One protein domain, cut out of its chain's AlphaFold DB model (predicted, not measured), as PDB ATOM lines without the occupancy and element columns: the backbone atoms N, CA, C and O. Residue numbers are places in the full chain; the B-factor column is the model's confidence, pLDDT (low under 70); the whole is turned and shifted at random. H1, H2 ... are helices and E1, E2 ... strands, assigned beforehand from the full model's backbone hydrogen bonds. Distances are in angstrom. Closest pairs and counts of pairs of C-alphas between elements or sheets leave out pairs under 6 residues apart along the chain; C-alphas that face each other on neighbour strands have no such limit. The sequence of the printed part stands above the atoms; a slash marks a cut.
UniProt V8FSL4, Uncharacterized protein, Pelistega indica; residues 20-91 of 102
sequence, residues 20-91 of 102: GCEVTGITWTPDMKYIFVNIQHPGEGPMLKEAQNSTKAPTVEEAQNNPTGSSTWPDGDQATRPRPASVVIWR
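What this domain is: This is residues 20 to 91 of the 102 residues of an uncharacterized protein of Pelistega indica (UniProt V8FSL4). With little regular structure, this is a loose rod: a narrow three-stranded sheet makes one end, and loops with one short helix, H1, the other. The printed part has 72 residues, with E1, E2, H1 and E3 in chain order and 26 residues in named elements; the class is mixed. The sheet runs E1, E2, E3, antiparallel. The radius of gyration of the C-alphas is 15.3 A, and the spans are 49 by 24 by 19 A.

How they stand to each other: E1, residues 22 to 28, and E2, residues 34 to 40, are an antiparallel hairpin at 156 degrees; N 24 and O 38, 3.0 A apart, are within hydrogen-bond range. H1, residues 60 to 65, is not on the sheet and is apart from E1; its O i to N i+4 pairs are within range. E3, residues 85 to 90, is antiparallel to E2 at 153 degrees, with N 37 and O 87 2.9 A apart.

Where its parts are: E1 begins at C-alpha 22 (46.552, -42.049, 26.001) and spans 18.9 A, E2 19.2 A. H1 spans 8.7 A. E3 spans 16.0 A, ending at C-alpha 90 (38.389, -59.436, 32.439).

The domain as a whole: The farthest C-alphas, of Asp 31 and Ser 54, are 49.2 A apart. The printed part has no cut. E2 to H1 and H1 to E3 are long links. Residues 46 to 57 have pLDDT under 70.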
ATOM      1  N   GLY A  20      41.914 -40.014  20.537       90.25
ATOM      2  CA  GLY A  20      42.591 -38.905  21.211       90.25
ATOM      3  C   GLY A  20      43.028 -39.225  22.639       90.25
ATOM      4  O   GLY A  20      43.411 -38.316  23.358       90.25
ATOM      5  N   CYS A  21      42.925 -40.482  23.080       96.19
ATOM      6  CA  CYS A  21      43.374 -40.862  24.412       96.19
ATOM      7  C   CYS A  21      44.845 -41.273  24.428       96.19
ATOM      8  O   CYS A  21      45.400 -41.723  23.422       96.19
ATOM      9  N   GLU A  22      45.417 -41.221  25.623       97.56
ATOM     10  CA  GLU A  22      46.552 -42.049  26.001       97.56
ATOM     11  C   GLU A  22      46.045 -43.243  26.827       97.56
ATOM     12  O   GLU A  22      45.186 -43.102  27.703       97.56
ATOM     13  N   VAL A  23      46.577 -44.436  26.546       98.44
ATOM     14  CA  VAL A  23      46.410 -45.604  27.420       98.44
ATOM     15  C   VAL A  23      47.576 -45.610  28.400       98.44
ATOM     16  O   VAL A  23      48.713 -45.838  27.992       98.44
ATOM     17  N   THR A  24      47.287 -45.382  29.676       98.44
ATOM     18  CA  THR A  24      48.282 -45.184  30.738       98.44
ATOM     19  C   THR A  24      47.813 -45.846  32.023       98.44
ATOM     20  O   THR A  24      46.644 -46.187  32.124       98.44
ATOM     21  N   GLY A  25      48.689 -46.008  33.017       98.12
ATOM     22  CA  GLY A  25      48.355 -46.621  34.308       98.12
ATOM     23  C   GLY A  25      47.876 -48.076  34.200       98.12
ATOM     24  O   GLY A  25      46.933 -48.405  33.489       98.12
ATOM     25  N   ILE A  26      48.514 -48.981  34.931       98.19
ATOM     26  CA  ILE A  26      48.165 -50.402  34.902       98.19
ATOM     27  C   ILE A  26      48.321 -50.994  36.295       98.19
ATOM     28  O   ILE A  26      49.314 -50.740  36.975       98.19
ATOM     29  N   THR A  27      47.332 -51.771  36.726       98.31
ATOM     30  CA  THR A  27      47.427 -52.616  37.920       98.31
ATOM     31  C   THR A  27      46.517 -53.835  37.781       98.31
ATOM     32  O   THR A  27      45.621 -53.859  36.934       98.31
ATOM     33  N   TRP A  28      46.739 -54.848  38.612       97.81
ATOM     34  CA  TRP A  28      46.003 -56.110  38.601       97.81
ATOM     35  C   TRP A  28      45.377 -56.408  39.960       97.81
ATOM     36  O   TRP A  28      45.878 -55.977  41.002       97.81
ATOM     37  N   THR A  29      44.309 -57.205  39.959       98.31
ATOM     38  CA  THR A  29      43.914 -57.948  41.161       98.31
ATOM     39  C   THR A  29      44.970 -59.007  41.505       98.31
ATOM     40  O   THR A  29      45.642 -59.509  40.603       98.31
ATOM     41  N   PRO A  30      45.114 -59.411  42.784       98.31
ATOM     42  CA  PRO A  30      46.100 -60.424  43.179       98.31
ATOM     43  C   PRO A  30      45.955 -61.778  42.466       98.31
ATOM     44  O   PRO A  30      46.939 -62.490  42.300       98.31
ATOM     45  N   ASP A  31      44.742 -62.131  42.032       97.56
ATOM     46  CA  ASP A  31      44.453 -63.354  41.272       97.56
ATOM     47  C   ASP A  31      44.688 -63.216  39.755       97.56
ATOM     48  O   ASP A  31      44.476 -64.175  39.014       97.56
ATOM     49  N   MET A  32      45.119 -62.037  39.287       97.38
ATOM     50  CA  MET A  32      45.385 -61.697  37.883       97.38
ATOM     51  C   MET A  32      44.174 -61.847  36.941       97.38
ATOM     52  O   MET A  32      44.326 -61.885  35.716       97.38
ATOM     53  N   LYS A  33      42.951 -61.928  37.482       97.62
ATOM     54  CA  LYS A  33      41.719 -62.098  36.688       97.62
ATOM     55  C   LYS A  33      41.115 -60.787  36.197       97.62
ATOM     56  O   LYS A  33      40.340 -60.796  35.243       97.62
ATOM     57  N   TYR A  34      41.491 -59.669  36.812       98.50
ATOM     58  CA  TYR A  34      41.038 -58.338  36.432       98.50
ATOM     59  C   TYR A  34      42.245 -57.413  36.289       98.50
ATOM     60  O   TYR A  34      43.080 -57.310  37.191       98.50
ATOM     61  N   ILE A  35      42.334 -56.728  35.152       98.12
ATOM     62  CA  ILE A  35      43.318 -55.671  34.909       98.12
ATOM     63  C   ILE A  35      42.600 -54.321  34.882       98.12
ATOM     64  O   ILE A  35      41.605 -54.151  34.178       98.12
ATOM     65  N   PHE A  36      43.118 -53.366  35.647       98.62
ATOM     66  CA  PHE A  36      42.681 -51.975  35.636       98.62
ATOM     67  C   PHE A  36      43.630 -51.175  34.750       98.62
ATOM     68  O   PHE A  36      44.844 -51.214  34.956       98.62
ATOM     69  N   VAL A  37      43.081 -50.449  33.777       98.62
ATOM     70  CA  VAL A  37      43.850 -49.612  32.846       98.62
ATOM     71  C   VAL A  37      43.229 -48.224  32.772       98.62
ATOM     72  O   VAL A  37      42.006 -48.111  32.678       98.62
ATOM     73  N   ASN A  38      44.035 -47.162  32.786       98.75
ATOM     74  CA  ASN A  38      43.509 -45.807  32.639       98.75
ATOM     75  C   ASN A  38      43.469 -45.372  31.171       98.75
ATOM     76  O   ASN A  38      44.387 -45.586  30.378       98.75
ATOM     77  N   ILE A  39      42.378 -44.700  30.833       98.69
ATOM     78  CA  ILE A  39      42.186 -43.958  29.597       98.69
ATOM     79  C   ILE A  39      42.307 -42.482  29.956       98.69
ATOM     80  O   ILE A  39      41.418 -41.917  30.602       98.69
ATOM     81  N   GLN A  40      43.419 -41.865  29.572       98.31
ATOM     82  CA  GLN A  40      43.702 -40.464  29.854       98.31
ATOM     83  C   GLN A  40      43.262 -39.580  28.688       98.31
ATOM     84  O   GLN A  40      43.348 -39.989  27.530       98.31
ATOM     85  N   HIS A  41      42.750 -38.392  29.033       95.00
ATOM     86  CA  HIS A  41      42.389 -37.297  28.121       95.00
ATOM     87  C   HIS A  41      41.764 -37.743  26.780       95.00
ATOM     88  O   HIS A  41      42.211 -37.316  25.716       95.00
ATOM     89  N   PRO A  42      40.721 -38.599  26.781       95.00
ATOM     90  CA  PRO A  42      40.064 -38.976  25.537       95.00
ATOM     91  C   PRO A  42      39.566 -37.725  24.810       95.00
ATOM     92  O   PRO A  42      39.010 -36.818  25.423       95.00
ATOM     93  N   GLY A  43      39.749 -37.690  23.495       90.12
ATOM     94  CA  GLY A  43      39.412 -36.530  22.678       90.12
ATOM     95  C   GLY A  43      40.493 -35.449  22.583       90.12
ATOM     96  O   GLY A  43      40.228 -34.437  21.938       90.12
ATOM     97  N   GLU A  44      41.695 -35.643  23.140       85.69
ATOM     98  CA  GLU A  44      42.823 -34.743  22.872       85.69
ATOM     99  C   GLU A  44      43.217 -34.771  21.381       85.69
ATOM    100  O   GLU A  44      43.143 -35.803  20.706       85.69
ATOM    101  N   GLY A  45      43.617 -33.615  20.848       73.38
ATOM    102  CA  GLY A  45      44.020 -33.451  19.454       73.38
ATOM    103  C   GLY A  45      42.904 -32.942  18.530       73.38
ATOM    104  O   GLY A  45      41.829 -32.546  18.984       73.38
ATOM    105  N   PRO A  46      43.162 -32.882  17.212       62.41
ATOM    106  CA  PRO A  46      42.282 -32.195  16.271       62.41
ATOM    107  C   PRO A  46      40.892 -32.849  16.179       62.41
ATOM    108  O   PRO A  46      40.752 -34.072  16.064       62.41
ATOM    109  N   MET A  47      39.851 -32.009  16.189       66.88
ATOM    110  CA  MET A  47      38.448 -32.393  15.995       66.88
ATOM    111  C   MET A  47      38.262 -32.942  14.565       66.88
ATOM    112  O   MET A  47      38.494 -32.221  13.601       66.88
ATOM    113  N   LEU A  48      37.827 -34.200  14.375       59.56
ATOM    114  CA  LEU A  48      37.862 -34.853  13.037       59.56
ATOM    115  C   LEU A  48      36.583 -34.625  12.220       59.56
ATOM    116  O   LEU A  48      36.377 -35.314  11.231       59.56
ATOM    117  N   LYS A  49      35.716 -33.679  12.584       53.25
ATOM    118  CA  LYS A  49      34.555 -33.363  11.731       53.25
ATOM    119  C   LYS A  49      34.759 -32.126  10.855       53.25
ATOM    120  O   LYS A  49      34.242 -32.099   9.749       53.25
ATOM    121  N   GLU A  50      35.599 -31.182  11.277       51.94
ATOM    122  CA  GLU A  50      35.945 -29.992  10.478       51.94
ATOM    123  C   GLU A  50      37.415 -29.986  10.024       51.94
ATOM    124  O   GLU A  50      37.743 -29.429   8.977       51.94
ATOM    125  N   ALA A  51      38.313 -30.681  10.740       52.81
ATOM    126  CA  ALA A  51      39.742 -30.688  10.418       52.81
ATOM    127  C   ALA A  51      40.139 -31.613   9.255       52.81
ATOM    128  O   ALA A  51      41.281 -31.557   8.813       52.81
ATOM    129  N   GLN A  52      39.235 -32.444   8.715       51.47
ATOM    130  CA  GLN A  52      39.587 -33.307   7.574       51.47
ATOM    131  C   GLN A  52      39.896 -32.509   6.293       51.47
ATOM    132  O   GLN A  52      40.630 -33.010   5.449       51.47
ATOM    133  N   ASN A  53      39.423 -31.257   6.196       53.44
ATOM    134  CA  ASN A  53      39.732 -30.335   5.095       53.44
ATOM    135  C   ASN A  53      40.424 -29.035   5.557       53.44
ATOM    136  O   ASN A  53      40.609 -28.125   4.752       53.44
ATOM    137  N   SER A  54      40.803 -28.926   6.837       58.38
ATOM    138  CA  SER A  54      41.470 -27.740   7.387       58.38
ATOM    139  C   SER A  54      42.898 -28.079   7.795       58.38
ATOM    140  O   SER A  54      43.136 -28.950   8.626       58.38
ATOM    141  N   THR A  55      43.867 -27.348   7.248       60.31
ATOM    142  CA  THR A  55      45.284 -27.425   7.643       60.31
ATOM    143  C   THR A  55      45.565 -26.748   8.990       60.31
ATOM    144  O   THR A  55      46.713 -26.719   9.436       60.31
ATOM    145  N   LYS A  56      44.541 -26.190   9.647       67.50
ATOM    146  CA  LYS A  56      44.660 -25.426  10.889       67.50
ATOM    147  C   LYS A  56      44.044 -26.198  12.054       67.50
ATOM    148  O   LYS A  56      42.895 -26.631  11.978       67.50
ATOM    149  N   ALA A  57      44.801 -26.337  13.142       69.94
ATOM    150  CA  ALA A  57      44.267 -26.837  14.405       69.94
ATOM    151  C   ALA A  57      43.155 -25.900  14.926       69.94
ATOM    152  O   ALA A  57      43.280 -24.682  14.753       69.94
ATOM    153  N   PRO A  58      42.094 -26.438  15.558       71.94
ATOM    154  CA  PRO A  58      41.059 -25.607  16.161       71.94
ATOM    155  C   PRO A  58      41.661 -24.714  17.251       71.94
ATOM    156  O   PRO A  58      42.587 -25.103  17.967       71.94
ATOM    157  N   THR A  59      41.119 -23.511  17.380       80.06
ATOM    158  CA  THR A  59      41.363 -22.635  18.526       80.06
ATOM    159  C   THR A  59      40.826 -23.269  19.811       80.06
ATOM    160  O   THR A  59      39.994 -24.181  19.790       80.06
ATOM    161  N   VAL A  60      41.282 -22.763  20.960       80.50
ATOM    162  CA  VAL A  60      40.776 -23.196  22.272       80.50
ATOM    163  C   VAL A  60      39.260 -22.995  22.374       80.50
ATOM    164  O   VAL A  60      38.570 -23.873  22.880       80.50
ATOM    165  N   GLU A  61      38.739 -21.882  21.856       85.06
ATOM    166  CA  GLU A  61      37.307 -21.560  21.884       85.06
ATOM    167  C   GLU A  61      36.476 -22.543  21.046       85.06
ATOM    168  O   GLU A  61      35.496 -23.102  21.539       85.06
ATOM    169  N   GLU A  62      36.897 -22.836  19.812       80.50
ATOM    170  CA  GLU A  62      36.234 -23.826  18.947       80.50
ATOM    171  C   GLU A  62      36.217 -25.216  19.602       80.50
ATOM    172  O   GLU A  62      35.190 -25.898  19.611       80.50
ATOM    173  N   ALA A  63      37.335 -25.623  20.213       78.62
ATOM    174  CA  ALA A  63      37.425 -26.897  20.917       78.62
ATOM    175  C   ALA A  63      36.530 -26.946  22.170       78.62
ATOM    176  O   ALA A  63      35.955 -27.990  22.486       78.62
ATOM    177  N   GLN A  64      36.391 -25.827  22.886       82.62
ATOM    178  CA  GLN A  64      35.531 -25.721  24.065       82.62
ATOM    179  C   GLN A  64      34.041 -25.747  23.712       82.62
ATOM    180  O   GLN A  64      33.271 -26.359  24.456       82.62
ATOM    181  N   ASN A  65      33.659 -25.143  22.583       87.00
ATOM    182  CA  ASN A  65      32.280 -25.089  22.094       87.00
ATOM    183  C   ASN A  65      31.829 -26.385  21.396       87.00
ATOM    184  O   ASN A  65      30.630 -26.633  21.294       87.00
ATOM    185  N   ASN A  66      32.764 -27.239  20.968       85.25
ATOM    186  CA  ASN A  66      32.477 -28.551  20.382       85.25
ATOM    187  C   ASN A  66      33.242 -29.691  21.091       85.25
ATOM    188  O   ASN A  66      34.080 -30.367  20.482       85.25
ATOM    189  N   PRO A  67      32.972 -29.941  22.387       86.19
ATOM    190  CA  PRO A  67      33.770 -30.859  23.201       86.19
ATOM    191  C   PRO A  67      33.700 -32.321  22.733       86.19
ATOM    192  O   PRO A  67      34.594 -33.101  23.050       86.19
ATOM    193  N   THR A  68      32.669 -32.705  21.976       90.69
ATOM    194  CA  THR A  68      32.466 -34.073  21.471       90.69
ATOM    195  C   THR A  68      32.983 -34.285  20.044       90.69
ATOM    196  O   THR A  68      32.884 -35.386  19.500       90.69
ATOM    197  N   GLY A  69      33.579 -33.264  19.417       84.56
ATOM    198  CA  GLY A  69      34.068 -33.346  18.035       84.56
ATOM    199  C   GLY A  69      35.220 -34.345  17.823       84.56
ATOM    200  O   GLY A  69      35.470 -34.798  16.696       84.56
ATOM    201  N   SER A  70      35.929 -34.710  18.896       84.38
ATOM    202  CA  SER A  70      37.068 -35.636  18.854       84.38
ATOM    203  C   SER A  70      36.747 -37.021  19.419       84.38
ATOM    204  O   SER A  70      37.138 -38.038  18.845       84.38
ATOM    205  N   SER A  71      35.990 -37.079  20.508       91.19
ATOM    206  CA  SER A  71      35.591 -38.325  21.153       91.19
ATOM    207  C   SER A  71      34.232 -38.145  21.815       91.19
ATOM    208  O   SER A  71      33.822 -37.032  22.128       91.19
ATOM    209  N   THR A  72      33.544 -39.251  22.051       94.94
ATOM    210  CA  THR A  72      32.333 -39.321  22.878       94.94
ATOM    211  C   THR A  72      32.507 -40.318  24.025       94.94
ATOM    212  O   THR A  72      31.559 -40.702  24.696       94.94
ATOM    213  N   TRP A  73      33.738 -40.764  24.273       96.25
ATOM    214  CA  TRP A  73      34.028 -41.713  25.339       96.25
ATOM    215  C   TRP A  73      33.776 -41.129  26.745       96.25
ATOM    216  O   TRP A  73      34.157 -39.984  26.993       96.25
ATOM    217  N   PRO A  74      33.278 -41.919  27.714       96.69
ATOM    218  CA  PRO A  74      32.782 -43.293  27.563       96.69
ATOM    219  C   PRO A  74      31.296 -43.355  27.182       96.69
ATOM    220  O   PRO A  74      30.805 -44.420  26.828       96.69
ATOM    221  N   ASP A  75      30.594 -42.225  27.257       96.38
ATOM    222  CA  ASP A  75      29.129 -42.154  27.289       96.38
ATOM    223  C   ASP A  75      28.460 -42.263  25.895       96.38
ATOM    224  O   ASP A  75      27.233 -42.263  25.784       96.38
ATOM    225  N   GLY A  76      29.244 -42.378  24.818       93.81
ATOM    226  CA  GLY A  76      28.748 -42.601  23.458       93.81
ATOM    227  C   GLY A  76      27.810 -41.486  22.993       93.81
ATOM    228  O   GLY A  76      28.104 -40.305  23.160       93.81
ATOM    229  N   ASP A  77      26.661 -41.839  22.422       93.56
ATOM    230  CA  ASP A  77      25.700 -40.858  21.893       93.56
ATOM    231  C   ASP A  77      25.127 -39.909  22.961       93.56
ATOM    232  O   ASP A  77      24.603 -38.850  22.627       93.56
ATOM    233  N   GLN A  78      25.237 -40.268  24.245       95.69
ATOM    234  CA  GLN A  78      24.788 -39.441  25.370       95.69
ATOM    235  C   GLN A  78      25.892 -38.524  25.917       95.69
ATOM    236  O   GLN A  78      25.675 -37.792  26.885       95.69
ATOM    237  N   ALA A  79      27.091 -38.556  25.330       94.62
ATOM    238  CA  ALA A  79      28.211 -37.766  25.806       94.62
ATOM    239  C   ALA A  79      27.972 -36.267  25.608       94.62
ATOM    240  O   ALA A  79      27.716 -35.790  24.504       94.62
ATOM    241  N   THR A  80      28.162 -35.502  26.679       93.00
ATOM    242  CA  THR A  80      28.250 -34.034  26.627       93.00
ATOM    243  C   THR A  80      29.701 -33.550  26.604       93.00
ATOM    244  O   THR A  80      29.986 -32.446  26.145       93.00
ATOM    245  N   ARG A  81      30.639 -34.380  27.080       92.75
ATOM    246  CA  ARG A  81      32.087 -34.142  27.072       92.75
ATOM    247  C   ARG A  81      32.836 -35.466  27.273       92.75
ATOM    248  O   ARG A  81      32.402 -36.259  28.107       92.75
ATOM    249  N   PRO A  82      33.975 -35.691  26.595       94.81
ATOM    250  CA  PRO A  82      34.841 -36.827  26.875       94.81
ATOM    251  C   PRO A  82      35.353 -36.838  28.311       94.81
ATOM    252  O   PRO A  82      35.734 -35.794  28.846       94.81
ATOM    253  N   ARG A  83      35.410 -38.015  28.932       96.94
ATOM    254  CA  ARG A  83      35.856 -38.154  30.326       96.94
ATOM    255  C   ARG A  83      36.943 -39.218  30.452       96.94
ATOM    256  O   ARG A  83      36.755 -40.315  29.921       96.94
ATOM    257  N   PRO A  84      38.057 -38.941  31.155       97.81
ATOM    258  CA  PRO A  84      39.008 -39.989  31.498       97.81
ATOM    259  C   PRO A  84      38.321 -41.045  32.370       97.81
ATOM    260  O   PRO A  84      37.392 -40.736  33.121       97.81
ATOM    261  N   ALA A  85      38.773 -42.289  32.267       98.00
ATOM    262  CA  ALA A  85      38.190 -43.403  33.004       98.00
ATOM    263  C   ALA A  85      39.246 -44.457  33.334       98.00
ATOM    264  O   ALA A  85      40.165 -44.682  32.547       98.00
ATOM    265  N   SER A  86      39.073 -45.143  34.461       98.25
ATOM    266  CA  SER A  86      39.715 -46.434  34.705       98.25
ATOM    267  C   SER A  86      38.775 -47.526  34.203       98.25
ATOM    268  O   SER A  86      37.641 -47.624  34.670       98.25
ATOM    269  N   VAL A  87      39.228 -48.323  33.240       98.19
ATOM    270  CA  VAL A  87      38.489 -49.491  32.752       98.19
ATOM    271  C   VAL A  87      38.979 -50.743  33.456       98.19
ATOM    272  O   VAL A  87      40.164 -50.866  33.761       98.19
ATOM    273  N   VAL A  88      38.064 -51.679  33.688       98.38
ATOM    274  CA  VAL A  88      38.389 -53.027  34.154       98.38
ATOM    275  C   VAL A  88      38.225 -53.967  32.974       98.38
ATOM    276  O   VAL A  88      37.187 -53.950  32.318       98.38
ATOM    277  N   ILE A  89      39.240 -54.773  32.696       98.00
ATOM    278  CA  ILE A  89      39.202 -55.789  31.647       98.00
ATOM    279  C   ILE A  89      39.309 -57.146  32.334       98.00
ATOM    280  O   ILE A  89      40.162 -57.352  33.200       98.00
ATOM    281  N   TRP A  90      38.432 -58.062  31.950       97.94
ATOM    282  CA  TRP A  90      38.389 -59.436  32.439       97.94
ATOM    283  C   TRP A  90      38.071 -60.372  31.276       97.94
ATOM    284  O   TRP A  90      37.710 -59.928  30.183       97.94
ATOM    285  N   ARG A  91      38.215 -61.675  31.506       96.25
ATOM    286  CA  ARG A  91      37.790 -62.699  30.550       96.25
ATOM    287  C   ARG A  91      36.430 -63.252  30.950       96.25
ATOM    288  O   ARG A  91      36.201 -63.523  32.126       96.25
TER     289      ARG A  91